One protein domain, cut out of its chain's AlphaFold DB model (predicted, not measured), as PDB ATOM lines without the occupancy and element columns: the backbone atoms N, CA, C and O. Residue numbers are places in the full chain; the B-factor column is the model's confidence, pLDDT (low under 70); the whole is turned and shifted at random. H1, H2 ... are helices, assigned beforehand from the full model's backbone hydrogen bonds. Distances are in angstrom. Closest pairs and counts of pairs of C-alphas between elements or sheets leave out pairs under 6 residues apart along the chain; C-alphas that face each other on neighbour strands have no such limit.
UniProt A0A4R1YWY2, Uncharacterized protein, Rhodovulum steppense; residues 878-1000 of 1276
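Overview. This is residues 878 to 1000 of the 1276 residues of an uncharacterized protein of Rhodovulum steppense (UniProt A0A4R1YWY2). A long helical hairpin, H6 and H7, makes the length of the model, and near the end of H7 five short helices, H1 to H5, form a loose, open head. H5 packs slantwise on the last part of H7, while H2, H3 and H4 spread away with few contacts. The printed part has 123 residues with seven named helices, H1 to H7 in chain order, and no named strand: all helix. It is loose, with a radius of gyration of the C-alphas of 18.6 A, and spans 58 by 29 by 28 A, only just elongated.

Arrangement. H1, residues 881 to 885, is close to but not clearly touching H5, residues 928 to 937; their closest C-alphas, Gly 883 and Asp 928, are 5.3 A apart. H2, residues 894 to 897, and H3, residues 902 to 910, meet only through their link. H3 and H4, residues 914 to 919, are close but not clearly touching, about perpendicular at 90 degrees, with C-alphas 908 and 914 closest at 6.1 A. H5 touches H7, residues 972 to 995, with residues 988 to 995 of H7 alone, at a steep tilt of 45 degrees, opposite ways; the closest C-alphas, Tyr 934 and Leu 991, are 5.8 A apart. H6, residues 946 to 965, and H7 form a helical hairpin: they touch at a steep tilt of 39 degrees, opposite ways, with C-alphas 953 and 978 closest at 4.9 A. Every O i to N i+4 pair is within hydrogen-bond range in H1, H3, H4, H5, H6 and H7; H2 is too short for one.

Along the chain. H1 begins at C-alpha 881 (32.547, 17.583, -10.202). From first to last C-alpha H3 measures 12.0 A, H5 14.4 A, H6 28.6 A and H7 34.6 A. H7 ends at C-alpha 995 (30.173, 16.381, -23.070).

Size, cuts and confidence. The two C-alphas farthest apart, Gly 912 and Lys 968, are 57.9 A apart. The printed part has no cut, and no link is long. Residues 890 to 895 stand free. The pLDDT is under 70 at residues 891 to 898, 922, 941 to 943, 967 and 969.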
ATOM      1  N   PHE A 878      36.318  17.556 -16.638       92.62
ATOM      2  CA  PHE A 878      35.287  18.554 -16.381       92.62
ATOM      3  C   PHE A 878      35.838  19.678 -15.503       92.62
ATOM      4  O   PHE A 878      36.713  19.477 -14.663       92.62
ATOM      5  N   ALA A 879      35.314  20.887 -15.692       91.88
ATOM      6  CA  ALA A 879      35.663  22.043 -14.875       91.88
ATOM      7  C   ALA A 879      35.196  21.874 -13.419       91.88
ATOM      8  O   ALA A 879      35.846  22.373 -12.504       91.88
ATOM      9  N   SER A 880      34.090  21.153 -13.205       92.12
ATOM     10  CA  SER A 880      33.512  20.908 -11.888       92.12
ATOM     11  C   SER A 880      33.031  19.455 -11.746       92.12
ATOM     12  O   SER A 880      32.532  18.844 -12.697       92.12
ATOM     13  N   ARG A 881      33.145  18.892 -10.533       90.31
ATOM     14  CA  ARG A 881      32.547  17.583 -10.202       90.31
ATOM     15  C   ARG A 881      31.016  17.570 -10.362       90.31
ATOM     16  O   ARG A 881      30.512  16.582 -10.892       90.31
ATOM     17  N   PRO A 882      30.265  18.624  -9.977       90.38
ATOM     18  CA  PRO A 882      28.830  18.699 -10.260       90.38
ATOM     19  C   PRO A 882      28.499  18.615 -11.757       90.38
ATOM     20  O   PRO A 882      27.545  17.937 -12.133       90.38
ATOM     21  N   GLY A 883      29.295  19.246 -12.623       89.50
ATOM     22  CA  GLY A 883      29.142  19.156 -14.076       89.50
ATOM     23  C   GLY A 883      29.292  17.725 -14.595       89.50
ATOM     24  O   GLY A 883      28.469  17.276 -15.392       89.50
ATOM     25  N   PHE A 884      30.285  16.987 -14.085       91.69
ATOM     26  CA  PHE A 884      30.462  15.559 -14.371       91.69
ATOM     27  C   PHE A 884      29.262  14.727 -13.894       91.69
ATOM     28  O   PHE A 884      28.686  13.980 -14.683       91.69
ATOM     29  N   ALA A 885      28.826  14.910 -12.644       89.19
ATOM     30  CA  ALA A 885      27.725  14.149 -12.046       89.19
ATOM     31  C   ALA A 885      26.377  14.344 -12.768       89.19
ATOM     32  O   ALA A 885      25.531  13.456 -12.749       89.19
ATOM     33  N   ARG A 886      26.174  15.479 -13.453       88.62
ATOM     34  CA  ARG A 886      24.979  15.722 -14.286       88.62
ATOM     35  C   ARG A 886      24.937  14.887 -15.569       88.62
ATOM     36  O   ARG A 886      23.867  14.735 -16.147       88.62
ATOM     37  N   ILE A 887      26.084  14.403 -16.042       87.75
ATOM     38  CA  ILE A 887      26.201  13.568 -17.249       87.75
ATOM     39  C   ILE A 887      26.414  12.098 -16.883       87.75
ATOM     40  O   ILE A 887      25.913  11.217 -17.578       87.75
ATOM     41  N   PHE A 888      27.125  11.854 -15.783       86.50
ATOM     42  CA  PHE A 888      27.438  10.543 -15.223       86.50
ATOM     43  C   PHE A 888      26.867  10.441 -13.795       86.50
ATOM     44  O   PHE A 888      27.632  10.483 -12.828       86.50
ATOM     45  N   PRO A 889      25.531  10.388 -13.630       80.00
ATOM     46  CA  PRO A 889      24.921  10.240 -12.311       80.00
ATOM     47  C   PRO A 889      25.207   8.851 -11.727       80.00
ATOM     48  O   PRO A 889      25.424   7.892 -12.468       80.00
ATOM     49  N   ALA A 890      25.174   8.739 -10.395       71.75
ATOM     50  CA  ALA A 890      25.350   7.461  -9.700       71.75
ATOM     51  C   ALA A 890      24.242   6.450 -10.054       71.75
ATOM     52  O   ALA A 890      24.512   5.265 -10.229       71.75
ATOM     53  N   GLU A 891      23.013   6.942 -10.228       68.94
ATOM     54  CA  GLU A 891      21.874   6.185 -10.744       68.94
ATOM     55  C   GLU A 891      21.493   6.763 -12.109       68.94
ATOM     56  O   GLU A 891      20.907   7.841 -12.212       68.94
ATOM     57  N   ALA A 892      21.904   6.083 -13.179       64.31
ATOM     58  CA  ALA A 892      21.587   6.493 -14.539       64.31
ATOM     59  C   ALA A 892      20.252   5.892 -14.987       64.31
ATOM     60  O   ALA A 892      20.014   4.693 -14.837       64.31
ATOM     61  N   ASP A 893      19.392   6.724 -15.577       65.31
ATOM     62  CA  ASP A 893      18.214   6.231 -16.283       65.31
ATOM     63  C   ASP A 893      18.609   5.560 -17.619       65.31
ATOM     64  O   ASP A 893      19.696   5.771 -18.172       65.31
ATOM     65  N   GLU A 894      17.704   4.756 -18.184       60.62
ATOM     66  CA  GLU A 894      17.955   4.030 -19.438       60.62
ATOM     67  C   GLU A 894      18.239   4.974 -20.636       60.62
ATOM     68  O   GLU A 894      18.845   4.576 -21.637       60.62
ATOM     69  N   ARG A 895      17.805   6.244 -20.571       62.41
ATOM     70  CA  ARG A 895      17.981   7.234 -21.648       62.41
ATOM     71  C   ARG A 895      19.388   7.840 -21.635       62.41
ATOM     72  O   ARG A 895      19.987   7.962 -22.707       62.41
ATOM     73  N   LEU A 896      19.919   8.195 -20.466       63.31
ATOM     74  CA  LEU A 896      21.295   8.647 -20.228       63.31
ATOM     75  C   LEU A 896      22.289   7.535 -20.569       63.31
ATOM     76  O   LEU A 896      23.266   7.770 -21.289       63.31
ATOM     77  N   ASP A 897      21.960   6.305 -20.184       64.50
ATOM     78  CA  ASP A 897      22.742   5.104 -20.474       64.50
ATOM     79  C   ASP A 897      23.004   4.877 -21.966       64.50
ATOM     80  O   ASP A 897      24.096   4.459 -22.359       64.50
ATOM     81  N   ARG A 898      22.025   5.192 -22.823       66.50
ATOM     82  CA  ARG A 898      22.144   5.049 -24.286       66.50
ATOM     83  C   ARG A 898      23.025   6.117 -24.940       66.50
ATOM     84  O   ARG A 898      23.399   5.955 -26.105       66.50
ATOM     85  N   ARG A 899      23.308   7.228 -24.255       74.62
ATOM     86  CA  ARG A 899      24.012   8.396 -24.822       74.62
ATOM     87  C   ARG A 899      25.508   8.362 -24.544       74.62
ATOM     88  O   ARG A 899      26.290   8.803 -25.382       74.62
ATOM     89  N   VAL A 900      25.898   7.820 -23.395       83.12
ATOM     90  CA  VAL A 900      27.299   7.701 -22.991       83.12
ATOM     91  C   VAL A 900      27.963   6.531 -23.731       83.12
ATOM     92  O   VAL A 900      27.409   5.430 -23.784       83.12
ATOM     93  N   PRO A 901      29.180   6.697 -24.281       86.31
ATOM     94  CA  PRO A 901      29.916   5.627 -24.944       86.31
ATOM     95  C   PRO A 901      30.545   4.653 -23.927       86.31
ATOM     96  O   PRO A 901      31.757   4.438 -23.949       86.31
ATOM     97  N   LYS A 902      29.727   4.021 -23.066       84.81
ATOM     98  CA  LYS A 902      30.139   3.156 -21.938       84.81
ATOM     99  C   LYS A 902      31.249   2.172 -22.308       84.81
ATOM    100  O   LYS A 902      32.299   2.141 -21.674       84.81
ATOM    101  N   ARG A 903      31.071   1.426 -23.407       84.69
ATOM    102  CA  ARG A 903      32.089   0.488 -23.913       84.69
ATOM    103  C   ARG A 903      33.419   1.185 -24.192       84.69
ATOM    104  O   ARG A 903      34.461   0.667 -23.834       84.69
ATOM    105  N   GLY A 904      33.393   2.337 -24.857       88.38
ATOM    106  CA  GLY A 904      34.610   3.080 -25.186       88.38
ATOM    107  C   GLY A 904      35.358   3.565 -23.948       88.38
ATOM    108  O   GLY A 904      36.574   3.424 -23.891       88.38
ATOM    109  N   LEU A 905      34.631   4.073 -22.952       88.94
ATOM    110  CA  LEU A 905      35.208   4.509 -21.679       88.94
ATOM    111  C   LEU A 905      35.804   3.331 -20.901       88.94
ATOM    112  O   LEU A 905      36.935   3.415 -20.427       88.94
ATOM    113  N   ARG A 906      35.097   2.196 -20.872       88.06
ATOM    114  CA  ARG A 906      35.594   0.954 -20.274       88.06
ATOM    115  C   ARG A 906      36.872   0.458 -20.949       88.06
ATOM    116  O   ARG A 906      37.781   0.020 -20.259       88.06
ATOM    117  N   GLU A 907      36.978   0.555 -22.275       88.69
ATOM    118  CA  GLU A 907      38.209   0.201 -23.000       88.69
ATOM    119  C   GLU A 907      39.373   1.149 -22.660       88.69
ATOM    120  O   GLU A 907      40.497   0.690 -22.504       88.69
ATOM    121  N   ILE A 908      39.134   2.455 -22.485       89.81
ATOM    122  CA  ILE A 908      40.185   3.384 -22.022       89.81
ATOM    123  C   ILE A 908      40.697   2.956 -20.642       89.81
ATOM    124  O   ILE A 908      41.906   2.862 -20.433       89.81
ATOM    125  N   MET A 909      39.783   2.647 -19.720       88.38
ATOM    126  CA  MET A 909      40.128   2.174 -18.377       88.38
ATOM    127  C   MET A 909      40.786   0.791 -18.388       88.38
ATOM    128  O   MET A 909      41.665   0.516 -17.579       88.38
ATOM    129  N   ARG A 910      40.393  -0.092 -19.314       88.69
ATOM    130  CA  ARG A 910      41.008  -1.413 -19.503       88.69
ATOM    131  C   ARG A 910      42.503  -1.294 -19.783       88.69
ATOM    132  O   ARG A 910      43.252  -2.164 -19.356       88.69
ATOM    133  N   PHE A 911      42.934  -0.245 -20.465       88.19
ATOM    134  CA  PHE A 911      44.352  -0.014 -20.717       88.19
ATOM    135  C   PHE A 911      45.041   0.858 -19.662       88.19
ATOM    136  O   PHE A 911      46.219   1.145 -19.814       88.19
ATOM    137  N   GLY A 912      44.317   1.366 -18.662       85.94
ATOM    138  CA  GLY A 912      44.864   2.360 -17.733       85.94
ATOM    139  C   GLY A 912      45.065   3.752 -18.344       85.94
ATOM    140  O   GLY A 912      45.516   4.664 -17.664       85.94
ATOM    141  N   HIS A 913      44.656   3.991 -19.595       88.00
ATOM    142  CA  HIS A 913      44.978   5.208 -20.360       88.00
ATOM    143  C   HIS A 913      44.158   6.456 -19.978       88.00
ATOM    144  O   HIS A 913      44.080   7.410 -20.750       88.00
ATOM    145  N   HIS A 914      43.504   6.482 -18.821       86.12
ATOM    146  CA  HIS A 914      42.693   7.630 -18.407       86.12
ATOM    147  C   HIS A 914      43.555   8.881 -18.160       86.12
ATOM    148  O   HIS A 914      43.192   9.956 -18.634       86.12
ATOM    149  N   GLY A 915      44.722   8.735 -17.514       82.81
ATOM    150  CA  GLY A 915      45.691   9.826 -17.336       82.81
ATOM    151  C   GLY A 915      46.235  10.342 -18.671       82.81
ATOM    152  O   GLY A 915      46.263  11.546 -18.910       82.81
ATOM    153  N   LEU A 916      46.538   9.424 -19.596       83.44
ATOM    154  CA  LEU A 916      46.946   9.754 -20.963       83.44
ATOM    155  C   LEU A 916      45.864  10.544 -21.719       83.44
ATOM    156  O   LEU A 916      46.161  11.508 -22.408       83.44
ATOM    157  N   VAL A 917      44.592  10.154 -21.611       85.19
ATOM    158  CA  VAL A 917      43.493  10.896 -22.252       85.19
ATOM    159  C   VAL A 917      43.295  12.269 -21.602       85.19
ATOM    160  O   VAL A 917      42.974  13.230 -22.304       85.19
ATOM    161  N   ALA A 918      43.499  12.374 -20.286       81.75
ATOM    162  CA  ALA A 918      43.393  13.630 -19.551       81.75
ATOM    163  C   ALA A 918      44.468  14.649 -19.955       81.75
ATOM    164  O   ALA A 918      44.133  15.823 -20.124       81.75
ATOM    165  N   SER A 919      45.709  14.217 -20.205       78.56
ATOM    166  CA  SER A 919      46.798  15.120 -20.608       78.56
ATOM    167  C   SER A 919      46.531  15.827 -21.945       78.56
ATOM    168  O   SER A 919      46.919  16.977 -22.133       78.56
ATOM    169  N   PHE A 920      45.771  15.218 -22.864       73.62
ATOM    170  CA  PHE A 920      45.382  15.877 -24.123       73.62
ATOM    171  C   PHE A 920      44.273  16.925 -23.972       73.62
ATOM    172  O   PHE A 920      44.007  17.678 -24.919       73.62
ATOM    173  N   ALA A 921      43.606  16.955 -22.818       71.56
ATOM    174  CA  ALA A 921      42.433  17.778 -22.551       71.56
ATOM    175  C   ALA A 921      42.669  18.868 -21.492       71.56
ATOM    176  O   ALA A 921      41.744  19.640 -21.241       71.56
ATOM    177  N   GLU A 922      43.871  18.955 -20.909       68.25
ATOM    178  CA  GLU A 922      44.188  19.794 -19.745       68.25
ATOM    179  C   GLU A 922      43.804  21.275 -19.937       68.25
ATOM    180  O   GLU A 922      43.106  21.838 -19.093       68.25
ATOM    181  N   ASP A 923      44.110  21.850 -21.106       70.81
ATOM    182  CA  ASP A 923      43.782  23.243 -21.463       70.81
ATOM    183  C   ASP A 923      42.318  23.464 -21.892       70.81
ATOM    184  O   ASP A 923      41.899  24.580 -22.196       70.81
ATOM    185  N   THR A 924      41.524  22.395 -22.002       78.88
ATOM    186  CA  THR A 924      40.209  22.414 -22.666       78.88
ATOM    187  C   THR A 924      39.155  21.630 -21.889       78.88
ATOM    188  O   THR A 924      38.352  20.906 -22.488       78.88
ATOM    189  N   ARG A 925      39.140  21.769 -20.558       88.69
ATOM    190  CA  ARG A 925      38.137  21.129 -19.690       88.69
ATOM    191  C   ARG A 925      36.708  21.499 -20.097       88.69
ATOM    192  O   ARG A 925      36.444  22.599 -20.583       88.69
ATOM    193  N   ILE A 926      35.785  20.567 -19.891       92.50
ATOM    194  CA  ILE A 926      34.364  20.727 -20.209       92.50
ATOM    195  C   ILE A 926      33.722  21.627 -19.154       92.50
ATOM    196  O   ILE A 926      33.728  21.312 -17.964       92.50
ATOM    197  N   THR A 927      33.169  22.751 -19.587       93.19
ATOM    198  CA  THR A 927      32.578  23.764 -18.707       93.19
ATOM    199  C   THR A 927      31.139  23.423 -18.318       93.19
ATOM    200  O   THR A 927      30.400  22.787 -19.073       93.19
ATOM    201  N   ASP A 928      30.685  23.934 -17.172       92.38
ATOM    202  CA  ASP A 928      29.291  23.763 -16.732       92.38
ATOM    203  C   ASP A 928      28.283  24.403 -17.701       92.38
ATOM    204  O   ASP A 928      27.146  23.938 -17.827       92.38
ATOM    205  N   LYS A 929      28.714  25.441 -18.433       93.25
ATOM    206  CA  LYS A 929      27.930  26.072 -19.498       93.25
ATOM    207  C   LYS A 929      27.701  25.117 -20.668       93.25
ATOM    208  O   LYS A 929      26.563  24.978 -21.098       93.25
ATOM    209  N   GLU A 930      28.740  24.433 -21.151       92.50
ATOM    210  CA  GLU A 930      28.610  23.445 -22.234       92.50
ATOM    211  C   GLU A 930      27.688  22.288 -21.833       92.50
ATOM    212  O   GLU A 930      26.838  21.875 -22.624       92.50
ATOM    213  N   VAL A 931      27.805  21.812 -20.587       92.19
ATOM    214  CA  VAL A 931      26.897  20.807 -20.009       92.19
ATOM    215  C   VAL A 931      25.455  21.324 -19.995       92.19
ATOM    216  O   VAL A 931      24.537  20.620 -20.418       92.19
ATOM    217  N   GLY A 932      25.239  22.566 -19.549       91.31
ATOM    218  CA  GLY A 932      23.923  23.208 -19.541       91.31
ATOM    219  C   GLY A 932      23.324  23.392 -20.938       91.31
ATOM    220  O   GLY A 932      22.153  23.075 -21.144       91.31
ATOM    221  N   ASP A 933      24.119  23.854 -21.903       89.94
ATOM    222  CA  ASP A 933      23.698  24.054 -23.292       89.94
ATOM    223  C   ASP A 933      23.342  22.723 -23.973       89.94
ATOM    224  O   ASP A 933      22.327  22.649 -24.668       89.94
ATOM    225  N   TYR A 934      24.131  21.666 -23.740       90.56
ATOM    226  CA  TYR A 934      23.825  20.312 -24.208       90.56
ATOM    227  C   TYR A 934      22.490  19.816 -23.643       90.56
ATOM    228  O   TYR A 934      21.601  19.455 -24.410       90.56
ATOM    229  N   LEU A 935      22.317  19.859 -22.318       87.06
ATOM    230  CA  LEU A 935      21.092  19.385 -21.669       87.06
ATOM    231  C   LEU A 935      19.860  20.193 -22.097       87.06
ATOM    232  O   LEU A 935      18.795  19.617 -22.288       87.06
ATOM    233  N   ARG A 936      19.997  21.505 -22.336       86.56
ATOM    234  CA  ARG A 936      18.902  22.343 -22.850       86.56
ATOM    235  C   ARG A 936      18.415  21.892 -24.232       86.56
ATOM    236  O   ARG A 936      17.212  21.918 -24.474       86.56
ATOM    237  N   LEU A 937      19.325  21.499 -25.126       84.56
ATOM    238  CA  LEU A 937      19.002  21.046 -26.491       84.56
ATOM    239  C   LEU A 937      18.380  19.637 -26.536       84.56
ATOM    240  O   LEU A 937      17.861  19.232 -27.578       84.56
ATOM    241  N   GLU A 938      18.441  18.906 -25.423       82.19
ATOM    242  CA  GLU A 938      17.873  17.565 -25.258       82.19
ATOM    243  C   GLU A 938      16.426  17.574 -24.732       82.19
ATOM    244  O   GLU A 938      15.784  16.527 -24.724       82.19
ATOM    245  N   ILE A 939      15.892  18.730 -24.317       80.88
ATOM    246  CA  ILE A 939      14.521  18.850 -23.795       80.88
ATOM    247  C   ILE A 939      13.505  18.757 -24.949       80.88
ATOM    248  O   ILE A 939      13.476  19.606 -25.842       80.88
ATOM    249  N   GLU A 940      12.649  17.730 -24.920       70.56
ATOM    250  CA  GLU A 940      11.701  17.384 -25.998       70.56
ATOM    251  C   GLU A 940      10.653  18.480 -26.288       70.56
ATOM    252  O   GLU A 940      10.231  18.649 -27.429       70.56
ATOM    253  N   GLU A 941      10.290  19.286 -25.293       69.50
ATOM    254  CA  GLU A 941       9.244  20.315 -25.405       69.50
ATOM    255  C   GLU A 941       9.697  21.596 -26.128       69.50
ATOM    256  O   GLU A 941       8.894  22.494 -26.385       69.50
ATOM    257  N   ARG A 942      10.989  21.717 -26.470       68.44
ATOM    258  CA  ARG A 942      11.525  22.928 -27.101       68.44
ATOM    259  C   ARG A 942      11.523  22.849 -28.633       68.44
ATOM    260  O   ARG A 942      11.993  21.859 -29.193       68.44
ATOM    261  N   PRO A 943      11.122  23.923 -29.340       67.56
ATOM    262  CA  PRO A 943      11.120  23.950 -30.805       67.56
ATOM    263  C   PRO A 943      12.530  23.934 -31.423       67.56
ATOM    264  O   PRO A 943      12.680  23.599 -32.597       67.56
ATOM    265  N   ASP A 944      13.562  24.299 -30.655       72.88
ATOM    266  CA  ASP A 944      14.975  24.283 -31.050       72.88
ATOM    267  C   ASP A 944      15.725  23.014 -30.611       72.88
ATOM    268  O   ASP A 944      16.948  22.940 -30.755       72.88
ATOM    269  N   ASN A 945      15.018  22.003 -30.098       84.50
ATOM    270  CA  ASN A 945      15.644  20.741 -29.725       84.50
ATOM    271  C   ASN A 945      16.169  19.967 -30.944       84.50
ATOM    272  O   ASN A 945      15.797  20.196 -32.103       84.50
ATOM    273  N   VAL A 946      17.047  18.999 -30.687       82.88
ATOM    274  CA  VAL A 946      17.687  18.241 -31.768       82.88
ATOM    275  C   VAL A 946      16.684  17.461 -32.634       82.88
ATOM    276  O   VAL A 946      16.885  17.364 -33.847       82.88
ATOM    277  N   ALA A 947      15.601  16.932 -32.058       79.94
ATOM    278  CA  ALA A 947      14.609  16.132 -32.780       79.94
ATOM    279  C   ALA A 947      13.802  16.978 -33.783       79.94
ATOM    280  O   ALA A 947      13.674  16.609 -34.954       79.94
ATOM    281  N   ALA A 948      13.335  18.154 -33.363       82.62
ATOM    282  CA  ALA A 948      12.627  19.124 -34.192       82.62
ATOM    283  C   ALA A 948      13.529  19.671 -35.307       82.62
ATOM    284  O   ALA A 948      13.111  19.751 -36.466       82.62
ATOM    285  N   LEU A 949      14.799  19.968 -35.002       86.00
ATOM    286  CA  LEU A 949      15.769  20.385 -36.016       86.00
ATOM    287  C   LEU A 949      16.020  19.277 -37.052       86.00
ATOM    288  O   LEU A 949      16.056  19.555 -38.254       86.00
ATOM    289  N   GLN A 950      16.160  18.017 -36.621       84.38
ATOM    290  CA  GLN A 950      16.295  16.878 -37.537       84.38
ATOM    291  C   GLN A 950      15.072  16.735 -38.445       84.38
ATOM    292  O   GLN A 950      15.245  16.610 -39.658       84.38
ATOM    293  N   ALA A 951      13.860  16.844 -37.892       82.56
ATOM    294  CA  ALA A 951      12.619  16.805 -38.660       82.56
ATOM    295  C   ALA A 951      12.573  17.904 -39.734       82.56
ATOM    296  O   ALA A 951      12.344  17.615 -40.909       82.56
ATOM    297  N   ARG A 952      12.885  19.151 -39.357       86.19
ATOM    298  CA  ARG A 952      12.920  20.293 -40.282       86.19
ATOM    299  C   ARG A 952      13.947  20.099 -41.401       86.19
ATOM    300  O   ARG A 952      13.662  20.390 -42.562       86.19
ATOM    301  N   LYS A 953      15.135  19.566 -41.083       89.94
ATOM    302  CA  LYS A 953      16.169  19.250 -42.083       89.94
ATOM    303  C   LYS A 953      15.700  18.179 -43.074       89.94
ATOM    304  O   LYS A 953      15.954  18.320 -44.271       89.94
ATOM    305  N   GLU A 954      15.081  17.102 -42.591       85.88
ATOM    306  CA  GLU A 954      14.593  15.994 -43.427       85.88
ATOM    307  C   GLU A 954      13.504  16.462 -44.395       85.88
ATOM    308  O   GLU A 954      13.622  16.238 -45.602       85.88
ATOM    309  N   GLU A 955      12.513  17.198 -43.893       86.31
ATOM    310  CA  GLU A 955      11.431  17.755 -44.703       86.31
ATOM    311  C   GLU A 955      11.965  18.705 -45.788       86.31
ATOM    312  O   GLU A 955      11.617  18.590 -46.970       86.31
ATOM    313  N   ALA A 956      12.872  19.616 -45.419       87.00
ATOM    314  CA  ALA A 956      13.495  20.528 -46.372       87.00
ATOM    315  C   ALA A 956      14.331  19.779 -47.431       87.00
ATOM    316  O   ALA A 956      14.327  20.154 -48.608       87.00
ATOM    317  N   HIS A 957      15.006  18.687 -47.048       88.06
ATOM    318  CA  HIS A 957      15.760  17.852 -47.980       88.06
ATOM    319  C   HIS A 957      14.855  17.123 -48.975       88.06
ATOM    320  O   HIS A 957      15.126  17.145 -50.175       88.06
ATOM    321  N   GLU A 958      13.772  16.506 -48.505       83.25
ATOM    322  CA  GLU A 958      12.823  15.791 -49.359       83.25
ATOM    323  C   GLU A 958      12.187  16.735 -50.387       83.25
ATOM    324  O   GLU A 958      12.115  16.434 -51.584       83.25
ATOM    325  N   ARG A 959      11.804  17.934 -49.939       83.44
ATOM    326  CA  ARG A 959      11.283  18.993 -50.809       83.44
ATOM    327  C   ARG A 959      12.328  19.431 -51.843       83.44
ATOM    328  O   ARG A 959      11.980  19.613 -53.012       83.44
ATOM    329  N   TRP A 960      13.605  19.537 -51.464       83.94
ATOM    330  CA  TRP A 960      14.703  19.819 -52.400       83.94
ATOM    331  C   TRP A 960      14.890  18.710 -53.444       83.94
ATOM    332  O   TRP A 960      15.035  19.014 -54.631       83.94
ATOM    333  N   VAL A 961      14.848  17.434 -53.040       80.31
ATOM    334  CA  VAL A 961      14.942  16.288 -53.964       80.31
ATOM    335  C   VAL A 961      13.786  16.318 -54.964       80.31
ATOM    336  O   VAL A 961      14.031  16.313 -56.171       80.31
ATOM    337  N   LYS A 962      12.544  16.473 -54.485       80.94
ATOM    338  CA  LYS A 962      11.340  16.582 -55.328       80.94
ATOM    339  C   LYS A 962      11.422  17.757 -56.307       80.94
ATOM    340  O   LYS A 962      11.050  17.617 -57.474       80.94
ATOM    341  N   ALA A 963      11.909  18.917 -55.862       79.69
ATOM    342  CA  ALA A 963      12.102  20.082 -56.726       79.69
ATOM    343  C   ALA A 963      13.161  19.817 -57.808       79.69
ATOM    344  O   ALA A 963      12.931  20.116 -58.981       79.69
ATOM    345  N   LYS A 964      14.280  19.182 -57.442       75.81
ATOM    346  CA  LYS A 964      15.357  18.815 -58.367       75.81
ATOM    347  C   LYS A 964      14.905  17.795 -59.416       75.81
ATOM    348  O   LYS A 964      15.205  17.978 -60.594       75.81
ATOM    349  N   GLU A 965      14.177  16.754 -59.017       72.69
ATOM    350  CA  GLU A 965      13.600  15.755 -59.931       72.69
ATOM    351  C   GLU A 965      12.646  16.401 -60.937       72.69
ATOM    352  O   GLU A 965      12.732  16.153 -62.139       72.69
ATOM    353  N   LYS A 966      11.796  17.314 -60.453       75.56
ATOM    354  CA  LYS A 966      10.858  18.085 -61.278       75.56
ATOM    355  C   LYS A 966      11.517  19.252 -62.032       75.56
ATOM    356  O   LYS A 966      10.805  19.993 -62.703       75.56
ATOM    357  N   ARG A 967      12.846  19.427 -61.930       68.50
ATOM    358  CA  ARG A 967      13.630  20.550 -62.493       68.50
ATOM    359  C   ARG A 967      13.050  21.937 -62.169       68.50
ATOM    360  O   ARG A 967      13.112  22.843 -62.996       68.50
ATOM    361  N   LYS A 968      12.465  22.095 -60.982       71.12
ATOM    362  CA  LYS A 968      11.911  23.361 -60.489       71.12
ATOM    363  C   LYS A 968      12.951  24.132 -59.678       71.12
ATOM    364  O   LYS A 968      13.818  23.533 -59.038       71.12
ATOM    365  N   THR A 969      12.825  25.455 -59.677       68.00
ATOM    366  CA  THR A 969      13.552  26.352 -58.776       68.00
ATOM    367  C   THR A 969      13.214  25.996 -57.332       68.00
ATOM    368  O   THR A 969      12.052  25.778 -56.988       68.00
ATOM    369  N   VAL A 970      14.237  25.877 -56.491       70.75
ATOM    370  CA  VAL A 970      14.053  25.558 -55.071       70.75
ATOM    371  C   VAL A 970      13.761  26.853 -54.328       70.75
ATOM    372  O   VAL A 970      14.574  27.774 -54.402       70.75
ATOM    373  N   ASP A 971      12.660  26.872 -53.582       78.19
ATOM    374  CA  ASP A 971      12.265  27.983 -52.714       78.19
ATOM    375  C   ASP A 971      13.422  28.403 -51.772       78.19
ATOM    376  O   ASP A 971      13.957  27.545 -51.050       78.19
ATOM    377  N   PRO A 972      13.827  29.691 -51.773       82.62
ATOM    378  CA  PRO A 972      14.772  30.270 -50.820       82.62
ATOM    379  C   PRO A 972      14.513  29.880 -49.363       82.62
ATOM    380  O   PRO A 972      15.454  29.515 -48.658       82.62
ATOM    381  N   LYS A 973      13.246  29.858 -48.935       84.38
ATOM    382  CA  LYS A 973      12.860  29.537 -47.556       84.38
ATOM    383  C   LYS A 973      13.240  28.110 -47.176       84.38
ATOM    384  O   LYS A 973      13.729  27.860 -46.084       84.38
ATOM    385  N   HIS A 974      13.109  27.166 -48.105       83.75
ATOM    386  CA  HIS A 974      13.481  25.772 -47.858       83.75
ATOM    387  C   HIS A 974      15.001  25.600 -47.747       83.75
ATOM    388  O   HIS A 974      15.483  24.723 -47.029       83.75
ATOM    389  N   LEU A 975      15.769  26.410 -48.485       84.94
ATOM    390  CA  LEU A 975      17.225  26.424 -48.379       84.94
ATOM    391  C   LEU A 975      17.666  26.997 -47.027       84.94
ATOM    392  O   LEU A 975      18.526  26.403 -46.378       84.94
ATOM    393  N   GLU A 976      17.053  28.100 -46.603       90.12
ATOM    394  CA  GLU A 976      17.271  28.720 -45.294       90.12
ATOM    395  C   GLU A 976      16.904  27.766 -44.149       90.12
ATOM    396  O   GLU A 976      17.724  27.533 -43.257       90.12
ATOM    397  N   ASP A 977      15.728  27.133 -44.215       89.81
ATOM    398  CA  ASP A 977      15.267  26.131 -43.249       89.81
ATOM    399  C   ASP A 977      16.268  24.981 -43.121       89.81
ATOM    400  O   ASP A 977      16.643  24.592 -42.012       89.81
ATOM    401  N   TYR A 978      16.740  24.456 -44.256       91.69
ATOM    402  CA  TYR A 978      17.707  23.366 -44.284       91.69
ATOM    403  C   TYR A 978      19.044  23.767 -43.650       91.69
ATOM    404  O   TYR A 978      19.581  23.015 -42.837       91.69
ATOM    405  N   VAL A 979      19.607  24.924 -44.025       91.25
ATOM    406  CA  VAL A 979      20.918  25.379 -43.526       91.25
ATOM    407  C   VAL A 979      20.845  25.738 -42.041       91.25
ATOM    408  O   VAL A 979      21.734  25.351 -41.283       91.25
ATOM    409  N   THR A 980      19.767  26.389 -41.604       91.44
ATOM    410  CA  THR A 980      19.534  26.731 -40.192       91.44
ATOM    411  C   THR A 980      19.407  25.473 -39.337       91.44
ATOM    412  O   THR A 980      20.105  25.331 -38.330       91.44
ATOM    413  N   ALA A 981      18.585  24.512 -39.773       91.31
ATOM    414  CA  ALA A 981      18.440  23.230 -39.091       91.31
ATOM    415  C   ALA A 981      19.764  22.450 -39.056       91.31
ATOM    416  O   ALA A 981      20.140  21.903 -38.020       91.31
ATOM    417  N   LEU A 982      20.513  22.437 -40.165       92.50
ATOM    418  CA  LEU A 982      21.826  21.799 -40.239       92.50
ATOM    419  C   LEU A 982      22.828  22.420 -39.255       92.50
ATOM    420  O   LEU A 982      23.533  21.672 -38.582       92.50
ATOM    421  N   CYS A 983      22.867  23.750 -39.142       90.69
ATOM    422  CA  CYS A 983      23.735  24.460 -38.200       90.69
ATOM    423  C   CYS A 983      23.418  24.085 -36.743       90.69
ATOM    424  O   CYS A 983      24.326  23.730 -35.987       90.69
ATOM    425  N   GLY A 984      22.135  24.076 -36.363       89.50
ATOM    426  CA  GLY A 984      21.701  23.663 -35.026       89.50
ATOM    427  C   GLY A 984      22.053  22.204 -34.708       89.50
ATOM    428  O   GLY A 984      22.629  21.921 -33.658       89.50
ATOM    429  N   ILE A 985      21.812  21.285 -35.650       89.94
ATOM    430  CA  ILE A 985      22.174  19.863 -35.509       89.94
ATOM    431  C   ILE A 985      23.691  19.687 -35.372       89.94
ATOM    432  O   ILE A 985      24.142  18.898 -34.544       89.94
ATOM    433  N   ALA A 986      24.486  20.395 -36.177       89.69
ATOM    434  CA  ALA A 986      25.941  20.308 -36.122       89.69
ATOM    435  C   ALA A 986      26.484  20.818 -34.775       89.69
ATOM    436  O   ALA A 986      27.345  20.169 -34.181       89.69
ATOM    437  N   ARG A 987      25.941  21.926 -34.246       88.69
ATOM    438  CA  ARG A 987      26.284  22.441 -32.905       88.69
ATOM    439  C   ARG A 987      25.931  21.447 -31.803       88.69
ATOM    440  O   ARG A 987      26.788  21.143 -30.975       88.69
ATOM    441  N   HIS A 988      24.714  20.900 -31.831       89.75
ATOM    442  CA  HIS A 988      24.279  19.869 -30.886       89.75
ATOM    443  C   HIS A 988      25.208  18.653 -30.908       89.75
ATOM    444  O   HIS A 988      25.708  18.264 -29.860       89.75
ATOM    445  N   ARG A 989      25.505  18.093 -32.089       89.19
ATOM    446  CA  ARG A 989      26.386  16.921 -32.218       89.19
ATOM    447  C   ARG A 989      27.761  17.164 -31.616       89.19
ATOM    448  O   ARG A 989      28.263  16.290 -30.925       89.19
ATOM    449  N   ARG A 990      28.355  18.338 -31.848       88.69
ATOM    450  CA  ARG A 990      29.664  18.692 -31.272       88.69
ATOM    451  C   ARG A 990      29.616  18.764 -29.752       88.69
ATOM    452  O   ARG A 990      30.474  18.180 -29.101       88.69
ATOM    453  N   LEU A 991      28.603  19.434 -29.197       90.31
ATOM    454  CA  LEU A 991      28.403  19.504 -27.749       90.31
ATOM    455  C   LEU A 991      28.178  18.112 -27.157       90.31
ATOM    456  O   LEU A 991      28.853  17.741 -26.204       90.31
ATOM    457  N   ALA A 992      27.296  17.317 -27.761       90.12
ATOM    458  CA  ALA A 992      27.015  15.955 -27.333       90.12
ATOM    459  C   ALA A 992      28.284  15.095 -27.361       90.12
ATOM    460  O   ALA A 992      28.596  14.439 -26.371       90.12
ATOM    461  N   SER A 993      29.054  15.124 -28.452       89.94
ATOM    462  CA  SER A 993      30.276  14.327 -28.576       89.94
ATOM    463  C   SER A 993      31.357  14.723 -27.568       89.94
ATOM    464  O   SER A 993      32.051  13.846 -27.057       89.94
ATOM    465  N   ARG A 994      31.457  16.010 -27.232       90.31
ATOM    466  CA  ARG A 994      32.390  16.529 -26.227       90.31
ATOM    467  C   ARG A 994      31.948  16.199 -24.801       90.31
ATOM    468  O   ARG A 994      32.706  15.587 -24.058       90.31
ATOM    469  N   VAL A 995      30.712  16.539 -24.434       92.12
ATOM    470  CA  VAL A 995      30.173  16.381 -23.070       92.12
ATOM    471  C   VAL A 995      30.020  14.907 -22.681       92.12
ATOM    472  O   VAL A 995      30.299  14.538 -21.547       92.12
ATOM    473  N   THR A 996      29.641  14.036 -23.620       90.62
ATOM    474  CA  THR A 996      29.541  12.583 -23.370       90.62
ATOM    475  C   THR A 996      30.880  11.850 -23.491       90.62
ATOM    476  O   THR A 996      30.905  10.626 -23.409       90.62
ATOM    477  N   LEU A 997      31.993  12.564 -23.708       91.75
ATOM    478  CA  LEU A 997      33.337  12.000 -23.904       91.75
ATOM    479  C   LEU A 997      33.471  11.086 -25.138       91.75
ATOM    480  O   LEU A 997      34.387  10.263 -25.238       91.75
ATOM    481  N   THR A 998      32.573  11.224 -26.117       91.44
ATOM    482  CA  THR A 998      32.666  10.500 -27.392       91.44
ATOM    483  C   THR A 998      33.912  10.913 -28.177       91.44
ATOM    484  O   THR A 998      34.559  10.042 -28.761       91.44
ATOM    485  N   ASP A 999      34.285  12.198 -28.165       89.88
ATOM    486  CA  ASP A 999      35.496  12.693 -28.839       89.88
ATOM    487  C   ASP A 999      36.752  11.989 -28.292       89.88
ATOM    488  O   ASP A 999      37.584  11.517 -29.062       89.88
ATOM    489  N   GLN A1000      36.843  11.822 -26.974       89.81
ATOM    490  CA  GLN A1000      37.953  11.199 -26.251       89.81
ATOM    491  C   GLN A1000      38.047   9.709 -26.574       89.81
ATOM    492  O   GLN A1000      39.128   9.201 -26.867       89.81
TER     493      GLN A1000